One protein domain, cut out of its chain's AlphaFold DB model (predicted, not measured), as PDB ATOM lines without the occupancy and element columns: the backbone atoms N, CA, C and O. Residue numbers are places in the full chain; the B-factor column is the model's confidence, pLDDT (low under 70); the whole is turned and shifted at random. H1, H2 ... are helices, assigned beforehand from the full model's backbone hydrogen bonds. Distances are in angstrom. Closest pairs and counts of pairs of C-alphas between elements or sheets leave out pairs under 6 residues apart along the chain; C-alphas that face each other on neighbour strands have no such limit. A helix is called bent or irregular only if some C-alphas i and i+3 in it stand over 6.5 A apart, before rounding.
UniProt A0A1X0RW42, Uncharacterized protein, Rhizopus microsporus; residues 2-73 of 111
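Overview. This is residues 2 to 73 of the 111 residues of an uncharacterized protein of Rhizopus microsporus (UniProt A0A1X0RW42). Two long helices, H1 and H2, lie side by side as a hairpin, and short H3 packs steeply across H1 on the side away from H2. Residues 24 to 29 stick out at one end. The printed part has 72 residues, with three named helices, no named strand, class all helix. It is loose, radius of gyration of the C-alphas 14.7 A, and elongated, 48 by 25 by 14 A.

Arrangement. H1, residues 2 to 24, touches H2, residues 32 to 59, opposite ways at a shallow tilt of 20 degrees; their closest C-alphas, of Gln 19 and Ala 34, are 4.5 A apart. With residues 3 to 10 alone, H1 touches H3, residues 66 to 72, opposite ways at a steep tilt of 68 degrees, only just short of about perpendicular; the closest C-alphas, of Phe 7 and Leu 69, are 7.0 A apart. H2 and H3 are apart. Every O i to N i+4 pair is within hydrogen-bond range in H3, 18 of 19 in H1 and 23 of 24 in H2.

Along the chain. H1 spans 33.9 A from C-alpha 2 at (131.567, 151.691, 168.252). H2 spans 37.9 A and is only just irregular, C-alphas 56 and 59 being 6.7 A apart. H3 spans 10.1 A to C-alpha 72 at (127.025, 153.636, 155.776).

Size, cuts and confidence. The farthest C-alphas, of His 27 and Val 58, are 48.5 A apart. The printed part has no cut, and both links are short. Residues 22 to 30 have pLDDT under 70.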
ATOM      1  N   GLY A   2     132.430 152.879 168.363       91.38
ATOM      2  CA  GLY A   2     131.567 151.691 168.252       91.38
ATOM      3  C   GLY A   2     131.395 151.197 166.808       91.38
ATOM      4  O   GLY A   2     131.465 149.998 166.539       91.38
ATOM      5  N   GLN A   3     131.281 152.127 165.853       94.31
ATOM      6  CA  GLN A   3     131.225 151.813 164.417       94.31
ATOM      7  C   GLN A   3     132.502 151.124 163.909       94.31
ATOM      8  O   GLN A   3     132.417 150.162 163.152       94.31
ATOM      9  N   ALA A   4     133.681 151.570 164.357       93.44
ATOM     10  CA  ALA A   4     134.965 151.000 163.942       93.44
ATOM     11  C   ALA A   4     135.113 149.540 164.399       93.44
ATOM     12  O   ALA A   4     135.535 148.686 163.623       93.44
ATOM     13  N   VAL A   5     134.690 149.238 165.632       95.06
ATOM     14  CA  VAL A   5     134.608 147.858 166.139       95.06
ATOM     15  C   VAL A   5     133.657 147.020 165.282       95.06
ATOM     16  O   VAL A   5     133.961 145.868 164.976       95.06
ATOM     17  N   GLY A   6     132.517 147.595 164.889       95.19
ATOM     18  CA  GLY A   6     131.549 146.964 163.996       95.19
ATOM     19  C   GLY A   6     132.162 146.575 162.651       95.19
ATOM     20  O   GLY A   6     132.179 145.393 162.311       95.19
ATOM     21  N   PHE A   7     132.744 147.538 161.932       95.75
ATOM     22  CA  PHE A   7     133.391 147.287 160.640       95.75
ATOM     23  C   PHE A   7     134.547 146.286 160.743       95.75
ATOM     24  O   PHE A   7     134.638 145.371 159.931       95.75
ATOM     25  N   ALA A   8     135.399 146.388 161.767       95.50
ATOM     26  CA  ALA A   8     136.511 145.453 161.940       95.50
ATOM     27  C   ALA A   8     136.024 144.006 162.174       95.50
ATOM     28  O   ALA A   8     136.603 143.056 161.642       95.50
ATOM     29  N   LYS A   9     134.919 143.826 162.914       95.31
ATOM     30  CA  LYS A   9     134.272 142.515 163.089       95.31
ATOM     31  C   LYS A   9     133.707 141.965 161.778       95.31
ATOM     32  O   LYS A   9     133.826 140.764 161.541       95.31
ATOM     33  N   GLU A  10     133.121 142.814 160.936       94.56
ATOM     34  CA  GLU A  10     132.648 142.409 159.606       94.56
ATOM     35  C   GLU A  10     133.799 141.988 158.696       94.56
ATOM     36  O   GLU A  10     133.754 140.889 158.148       94.56
ATOM     37  N   CYS A  11     134.872 142.782 158.630       95.25
ATOM     38  CA  CYS A  11     136.068 142.442 157.860       95.25
ATOM     39  C   CYS A  11     136.624 141.072 158.263       95.25
ATOM     40  O   CYS A  11     136.913 140.238 157.409       95.25
ATOM     41  N   LYS A  12     136.716 140.792 159.569       95.69
ATOM     42  CA  LYS A  12     137.160 139.482 160.061       95.69
ATOM     43  C   LYS A  12     136.253 138.341 159.592       95.69
ATOM     44  O   LYS A  12     136.747 137.271 159.236       95.69
ATOM     45  N   ALA A  13     134.935 138.541 159.599       94.69
ATOM     46  CA  ALA A  13     133.994 137.538 159.110       94.69
ATOM     47  C   ALA A  13     134.177 137.282 157.604       94.69
ATOM     48  O   ALA A  13     134.228 136.125 157.187       94.69
ATOM     49  N   ASP A  14     134.349 138.335 156.808       93.75
ATOM     50  CA  ASP A  14     134.535 138.230 155.360       93.75
ATOM     51  C   ASP A  14     135.873 137.563 154.995       93.75
ATOM     52  O   ASP A  14     135.914 136.685 154.128       93.75
ATOM     53  N   LEU A  15     136.956 137.876 155.715       93.88
ATOM     54  CA  LEU A  15     138.255 137.213 155.548       93.88
ATOM     55  C   LEU A  15     138.170 135.708 155.833       93.88
ATOM     56  O   LEU A  15     138.689 134.899 155.061       93.88
ATOM     57  N   ARG A  16     137.431 135.303 156.873       92.62
ATOM     58  CA  ARG A  16     137.170 133.879 157.149       92.62
ATOM     59  C   ARG A  16     136.380 133.209 156.037       92.62
ATOM     60  O   ARG A  16     136.695 132.082 155.655       92.62
ATOM     61  N   LEU A  17     135.378 133.886 155.478       91.69
ATOM     62  CA  LEU A  17     134.638 133.365 154.328       91.69
ATOM     63  C   LEU A  17     135.569 133.133 153.130       91.69
ATOM     64  O   LEU A  17     135.490 132.076 152.503       91.69
ATOM     65  N   LEU A  18     136.495 134.056 152.849       89.06
ATOM     66  CA  LEU A  18     137.489 133.897 151.780       89.06
ATOM     67  C   LEU A  18     138.426 132.706 152.022       89.06
ATOM     68  O   LEU A  18     138.698 131.937 151.093       89.06
ATOM     69  N   GLN A  19     138.871 132.505 153.264       87.75
ATOM     70  CA  GLN A  19     139.674 131.340 153.637       87.75
ATOM     71  C   GLN A  19     138.899 130.034 153.404       87.75
ATOM     72  O   GLN A  19     139.390 129.138 152.713       87.75
ATOM     73  N   HIS A  20     137.661 129.933 153.898       84.62
ATOM     74  CA  HIS A  20     136.838 128.725 153.768       84.62
ATOM     75  C   HIS A  20     136.386 128.447 152.329       84.62
ATOM     76  O   HIS A  20     136.305 127.288 151.918       84.62
ATOM     77  N   MET A  21     136.158 129.485 151.524       81.38
ATOM     78  CA  MET A  21     135.798 129.338 150.112       81.38
ATOM     79  C   MET A  21     136.909 128.654 149.302       81.38
ATOM     80  O   MET A  21     136.626 127.904 148.364       81.38
ATOM     81  N   SER A  22     138.172 128.839 149.695       69.50
ATOM     82  CA  SER A  22     139.302 128.142 149.071       69.50
ATOM     83  C   SER A  22     139.331 126.636 149.362       69.50
ATOM     84  O   SER A  22     139.787 125.864 148.522       69.50
ATOM     85  N   LEU A  23     138.772 126.201 150.499       67.75
ATOM     86  CA  LEU A  23     138.714 124.793 150.907       67.75
ATOM     87  C   LEU A  23     137.634 124.002 150.150       67.75
ATOM     88  O   LEU A  23     137.745 122.787 150.000       67.75
ATOM     89  N   SER A  24     136.599 124.686 149.646       68.62
ATOM     90  CA  SER A  24     135.484 124.080 148.903       68.62
ATOM     91  C   SER A  24     135.896 123.573 147.510       68.62
ATOM     92  O   SER A  24     135.370 122.574 147.013       68.62
ATOM     93  N   LYS A  25     136.887 124.209 146.870       67.62
ATOM     94  CA  LYS A  25     137.351 123.828 145.529       67.62
ATOM     95  C   LYS A  25     138.474 122.794 145.630       67.62
ATOM     96  O   LYS A  25     139.640 123.134 145.801       67.62
ATOM     97  N   LYS A  26     138.123 121.515 145.441       60.62
ATOM     98  CA  LYS A  26     139.009 120.329 145.543       60.62
ATOM     99  C   LYS A  26     140.352 120.437 144.787       60.62
ATOM    100  O   LYS A  26     141.323 119.802 145.198       60.62
ATOM    101  N   HIS A  27     140.414 121.240 143.719       60.12
ATOM    102  CA  HIS A  27     141.607 121.455 142.882       60.12
ATOM    103  C   HIS A  27     142.449 122.689 143.254       60.12
ATOM    104  O   HIS A  27     143.532 122.865 142.707       60.12
ATOM    105  N   LEU A  28     142.000 123.532 144.188       62.00
ATOM    106  CA  LEU A  28     142.641 124.805 144.528       62.00
ATOM    107  C   LEU A  28     143.196 124.773 145.959       62.00
ATOM    108  O   LEU A  28     142.921 125.646 146.773       62.00
ATOM    109  N   LYS A  29     143.966 123.729 146.288       57.62
ATOM    110  CA  LYS A  29     144.348 123.398 147.675       57.62
ATOM    111  C   LYS A  29     145.194 124.452 148.406       57.62
ATOM    112  O   LYS A  29     145.379 124.318 149.610       57.62
ATOM    113  N   LYS A  30     145.689 125.487 147.718       63.94
ATOM    114  CA  LYS A  30     146.354 126.662 148.307       63.94
ATOM    115  C   LYS A  30     146.132 127.880 147.415       63.94
ATOM    116  O   LYS A  30     146.977 128.217 146.590       63.94
ATOM    117  N   SER A  31     144.969 128.517 147.526       77.38
ATOM    118  CA  SER A  31     144.763 129.788 146.828       77.38
ATOM    119  C   SER A  31     145.625 130.872 147.488       77.38
ATOM    120  O   SER A  31     145.598 131.018 148.710       77.38
ATOM    121  N   ALA A  32     146.374 131.645 146.695       85.50
ATOM    122  CA  ALA A  32     147.110 132.811 147.197       85.50
ATOM    123  C   ALA A  32     146.180 133.798 147.933       85.50
ATOM    124  O   ALA A  32     146.604 134.477 148.861       85.50
ATOM    125  N   ILE A  33     144.899 133.811 147.549       86.19
ATOM    126  CA  ILE A  33     143.822 134.576 148.183       86.19
ATOM    127  C   ILE A  33     143.623 134.141 149.639       86.19
ATOM    128  O   ILE A  33     143.613 134.985 150.520       86.19
ATOM    129  N   ALA A  34     143.514 132.839 149.909       87.00
ATOM    130  CA  ALA A  34     143.318 132.341 151.271       87.00
ATOM    131  C   ALA A  34     144.532 132.579 152.172       87.00
ATOM    132  O   ALA A  34     144.354 132.889 153.342       87.00
ATOM    133  N   LEU A  35     145.749 132.472 151.624       88.88
ATOM    134  CA  LEU A  35     146.971 132.767 152.376       88.88
ATOM    135  C   LEU A  35     147.067 134.252 152.752       88.88
ATOM    136  O   LEU A  35     147.459 134.586 153.866       88.88
ATOM    137  N   ARG A  36     146.695 135.152 151.835       91.38
ATOM    138  CA  ARG A  36     146.602 136.583 152.152       91.38
ATOM    139  C   ARG A  36     145.503 136.848 153.173       91.38
ATOM    140  O   ARG A  36     145.755 137.515 154.165       91.38
ATOM    141  N   ALA A  37     144.335 136.234 152.994       92.75
ATOM    142  CA  ALA A  37     143.213 136.396 153.906       92.75
ATOM    143  C   ALA A  37     143.508 135.907 155.336       92.75
ATOM    144  O   ALA A  37     142.931 136.442 156.277       92.75
ATOM    145  N   SER A  38     144.378 134.907 155.527       91.75
ATOM    146  CA  SER A  38     144.821 134.506 156.872       91.75
ATOM    147  C   SER A  38     145.757 135.525 157.511       91.75
ATOM    148  O   SER A  38     145.590 135.834 158.683       91.75
ATOM    149  N   HIS A  39     146.692 136.089 156.743       93.75
ATOM    150  CA  HIS A  39     147.590 137.131 157.248       93.75
ATOM    151  C   HIS A  39     146.819 138.409 157.608       93.75
ATOM    152  O   HIS A  39     146.987 138.970 158.685       93.75
ATOM    153  N   GLU A  40     145.908 138.834 156.734       95.50
ATOM    154  CA  GLU A  40     145.051 139.995 156.978       95.50
ATOM    155  C   GLU A  40     144.103 139.767 158.172       95.50
ATOM    156  O   GLU A  40     143.797 140.712 158.899       95.50
ATOM    157  N   GLU A  41     143.658 138.527 158.439       95.75
ATOM    158  CA  GLU A  41     142.835 138.237 159.625       95.75
ATOM    159  C   GLU A  41     143.599 138.520 160.923       95.75
ATOM    160  O   GLU A  41     143.006 139.047 161.869       95.75
ATOM    161  N   GLU A  42     144.888 138.183 160.981       95.62
ATOM    162  CA  GLU A  42     145.732 138.427 162.154       95.62
ATOM    163  C   GLU A  42     145.846 139.930 162.438       95.62
ATOM    164  O   GLU A  42     145.582 140.366 163.564       95.62
ATOM    165  N   GLU A  43     146.108 140.736 161.407       96.19
ATOM    166  CA  GLU A  43     146.158 142.201 161.509       96.19
ATOM    167  C   GLU A  43     144.817 142.792 161.968       96.19
ATOM    168  O   GLU A  43     144.756 143.619 162.886       96.19
ATOM    169  N   VAL A  44     143.706 142.335 161.381       96.88
ATOM    170  CA  VAL A  44     142.360 142.781 161.770       96.88
ATOM    171  C   VAL A  44     142.043 142.376 163.209       96.88
ATOM    172  O   VAL A  44     141.389 143.128 163.932       96.88
ATOM    173  N   ASN A  45     142.513 141.216 163.665       96.88
ATOM    174  CA  ASN A  45     142.304 140.770 165.036       96.88
ATOM    175  C   ASN A  45     142.987 141.698 166.052       96.88
ATOM    176  O   ASN A  45     142.395 142.019 167.084       96.88
ATOM    177  N   GLU A  46     144.191 142.187 165.746       96.75
ATOM    178  CA  GLU A  46     144.841 143.211 166.564       96.75
ATOM    179  C   GLU A  46     144.055 144.524 166.581       96.75
ATOM    180  O   GLU A  46     143.875 145.122 167.646       96.75
ATOM    181  N   LEU A  47     143.557 144.967 165.423       95.88
ATOM    182  CA  LEU A  47     142.749 146.185 165.318       95.88
ATOM    183  C   LEU A  47     141.457 146.084 166.127       95.88
ATOM    184  O   LEU A  47     141.125 147.024 166.848       95.88
ATOM    185  N   ILE A  48     140.764 144.941 166.068       96.81
ATOM    186  CA  ILE A  48     139.567 144.694 166.881       96.81
ATOM    187  C   ILE A  48     139.905 144.882 168.355       96.81
ATOM    188  O   ILE A  48     139.233 145.669 169.008       96.81
ATOM    189  N   ASN A  49     140.959 144.231 168.858       96.88
ATOM    190  CA  ASN A  49     141.334 144.314 170.272       96.88
ATOM    191  C   ASN A  49     141.635 145.755 170.710       96.88
ATOM    192  O   ASN A  49     141.213 146.188 171.784       96.88
ATOM    193  N   ARG A  50     142.346 146.521 169.872       96.06
ATOM    194  CA  ARG A  50     142.658 147.930 170.150       96.06
ATOM    195  C   ARG A  50     141.395 148.789 170.152       96.06
ATOM    196  O   ARG A  50     141.190 149.568 171.080       96.06
ATOM    197  N   TYR A  51     140.529 148.641 169.150       96.19
ATOM    198  CA  TYR A  51     139.296 149.423 169.057       96.19
ATOM    199  C   TYR A  51     138.284 149.055 170.137       96.19
ATOM    200  O   TYR A  51     137.635 149.954 170.662       96.19
ATOM    201  N   THR A  52     138.173 147.779 170.514       95.81
ATOM    202  CA  THR A  52     137.324 147.362 171.638       95.81
ATOM    203  C   THR A  52     137.851 147.934 172.939       95.81
ATOM    204  O   THR A  52     137.080 148.534 173.674       95.81
ATOM    205  N   MET A  53     139.164 147.863 173.185       96.69
ATOM    206  CA  MET A  53     139.758 148.455 174.383       96.69
ATOM    207  C   MET A  53     139.450 149.954 174.474       96.69
ATOM    208  O   MET A  53     138.982 150.414 175.509       96.69
ATOM    209  N   ILE A  54     139.660 150.723 173.401       96.25
ATOM    210  CA  ILE A  54     139.375 152.168 173.398       96.25
ATOM    211  C   ILE A  54     137.875 152.431 173.582       96.25
ATOM    212  O   ILE A  54     137.486 153.336 174.324       96.25
ATOM    213  N   ASN A  55     137.020 151.642 172.929       96.31
ATOM    214  CA  ASN A  55     135.579 151.813 173.047       96.31
ATOM    215  C   ASN A  55     135.082 151.518 174.467       96.31
ATOM    216  O   ASN A  55     134.259 152.267 174.974       96.31
ATOM    217  N   ASP A  56     135.621 150.493 175.120       95.56
ATOM    218  CA  ASP A  56     135.183 150.050 176.446       95.56
ATOM    219  C   ASP A  56     135.806 150.872 177.592       95.56
ATOM    220  O   ASP A  56     135.357 150.781 178.733       95.56
ATOM    221  N   THR A  57     136.842 151.673 177.311       95.94
ATOM    222  CA  THR A  57     137.551 152.485 178.323       95.94
ATOM    223  C   THR A  57     137.346 153.989 178.184       95.94
ATOM    224  O   THR A  57     137.483 154.703 179.174       95.94
ATOM    225  N   VAL A  58     137.046 154.494 176.981       94.50
ATOM    226  CA  VAL A  58     136.961 155.940 176.721       94.50
ATOM    227  C   VAL A  58     135.639 156.330 176.073       94.50
ATOM    228  O   VAL A  58     134.961 157.224 176.569       94.50
ATOM    229  N   SER A  59     135.281 155.714 174.943       93.50
ATOM    230  CA  SER A  59     134.181 156.231 174.113       93.50
ATOM    231  C   SER A  59     132.795 155.754 174.538       93.50
ATOM    232  O   SER A  59     131.834 156.499 174.379       93.50
ATOM    233  N   TYR A  60     132.686 154.526 175.045       95.00
ATOM    234  CA  TYR A  60     131.438 153.889 175.472       95.00
ATOM    235  C   TYR A  60     130.308 153.955 174.433       95.00
ATOM    236  O   TYR A  60     129.128 154.034 174.771       95.00
ATOM    237  N   GLU A  61     130.656 153.930 173.145       95.62
ATOM    238  CA  GLU A  61     129.664 153.991 172.077       95.62
ATOM    239  C   GLU A  61     129.063 152.603 171.808       95.62
ATOM    240  O   GLU A  61     129.780 151.594 171.848       95.62
ATOM    241  N   PRO A  62     127.766 152.526 171.457       94.88
ATOM    242  CA  PRO A  62     127.155 151.273 171.045       94.88
ATOM    243  C   PRO A  62     127.745 150.790 169.716       94.88
ATOM    244  O   PRO A  62     127.984 151.568 168.788       94.88
ATOM    245  N   VAL A  63     127.949 149.477 169.606       94.44
ATOM    246  CA  VAL A  63     128.363 148.848 168.348       94.44
ATOM    247  C   VAL A  63     127.119 148.665 167.466       94.44
ATOM    248  O   VAL A  63     126.197 147.960 167.883       94.44
ATOM    249  N   PRO A  64     127.055 149.293 166.277       94.62
ATOM    250  CA  PRO A  64     125.900 149.207 165.384       94.62
ATOM    251  C   PRO A  64     125.729 147.802 164.793       94.62
ATOM    252  O   PRO A  64     126.661 146.993 164.762       94.62
ATOM    253  N   SER A  65     124.524 147.519 164.294       94.75
ATOM    254  CA  SER A  65     124.223 146.252 163.629       94.75
ATOM    255  C   SER A  65     124.858 146.174 162.235       94.75
ATOM    256  O   SER A  65     125.133 147.194 161.603       94.75
ATOM    257  N   LYS A  66     125.010 144.952 161.710       91.19
ATOM    258  CA  LYS A  66     125.519 144.717 160.348       91.19
ATOM    259  C   LYS A  66     124.717 145.448 159.267       91.19
ATOM    260  O   LYS A  66     125.276 146.006 158.331       91.19
ATOM    261  N   GLN A  67     123.392 145.481 159.403       92.69
ATOM    262  CA  GLN A  67     122.537 146.167 158.431       92.69
ATOM    263  C   GLN A  67     122.769 147.681 158.437       92.69
ATOM    264  O   GLN A  67     122.756 148.311 157.381       92.69
ATOM    265  N   ASP A  68     123.006 148.261 159.612       93.44
ATOM    266  CA  ASP A  68     123.263 149.695 159.743       93.44
ATOM    267  C   ASP A  68     124.650 150.065 159.216       93.44
ATOM    268  O   ASP A  68     124.791 151.082 158.542       93.44
ATOM    269  N   LEU A  69     125.652 149.209 159.435       93.19
ATOM    270  CA  LEU A  69     126.993 149.373 158.870       93.19
ATOM    271  C   LEU A  69     126.976 149.347 157.341       93.19
ATOM    272  O   LEU A  69     127.561 150.221 156.706       93.19
ATOM    273  N   GLN A  70     126.241 148.411 156.738       91.19
ATOM    274  CA  GLN A  70     126.128 148.324 155.280       91.19
ATOM    275  C   GLN A  70     125.493 149.569 154.650       91.19
ATOM    276  O   GLN A  70     125.882 149.957 153.552       91.19
ATOM    277  N   ARG A  71     124.557 150.231 155.344       92.12
ATOM    278  CA  ARG A  71     123.950 151.494 154.883       92.12
ATOM    279  C   ARG A  71     124.933 152.667 154.881       92.12
ATOM    280  O   ARG A  71     124.698 153.637 154.168       92.12
ATOM    281  N   LEU A  72     126.000 152.594 155.678       91.75
ATOM    282  CA  LEU A  72     127.025 153.636 155.776       91.75
ATOM    283  C   LEU A  72     128.109 153.508 154.698       91.75
ATOM    284  O   LEU A  72     128.851 154.464 154.478       91.75
ATOM    285  N   ILE A  73     128.222 152.353 154.034       88.94
ATOM    286  CA  ILE A  73     129.224 152.138 152.988       88.94
ATOM    287  C   ILE A  73     128.798 152.922 151.735       88.94
ATOM    288  O   ILE A  73     127.742 152.633 151.165       88.94
TER     289      ILE A  73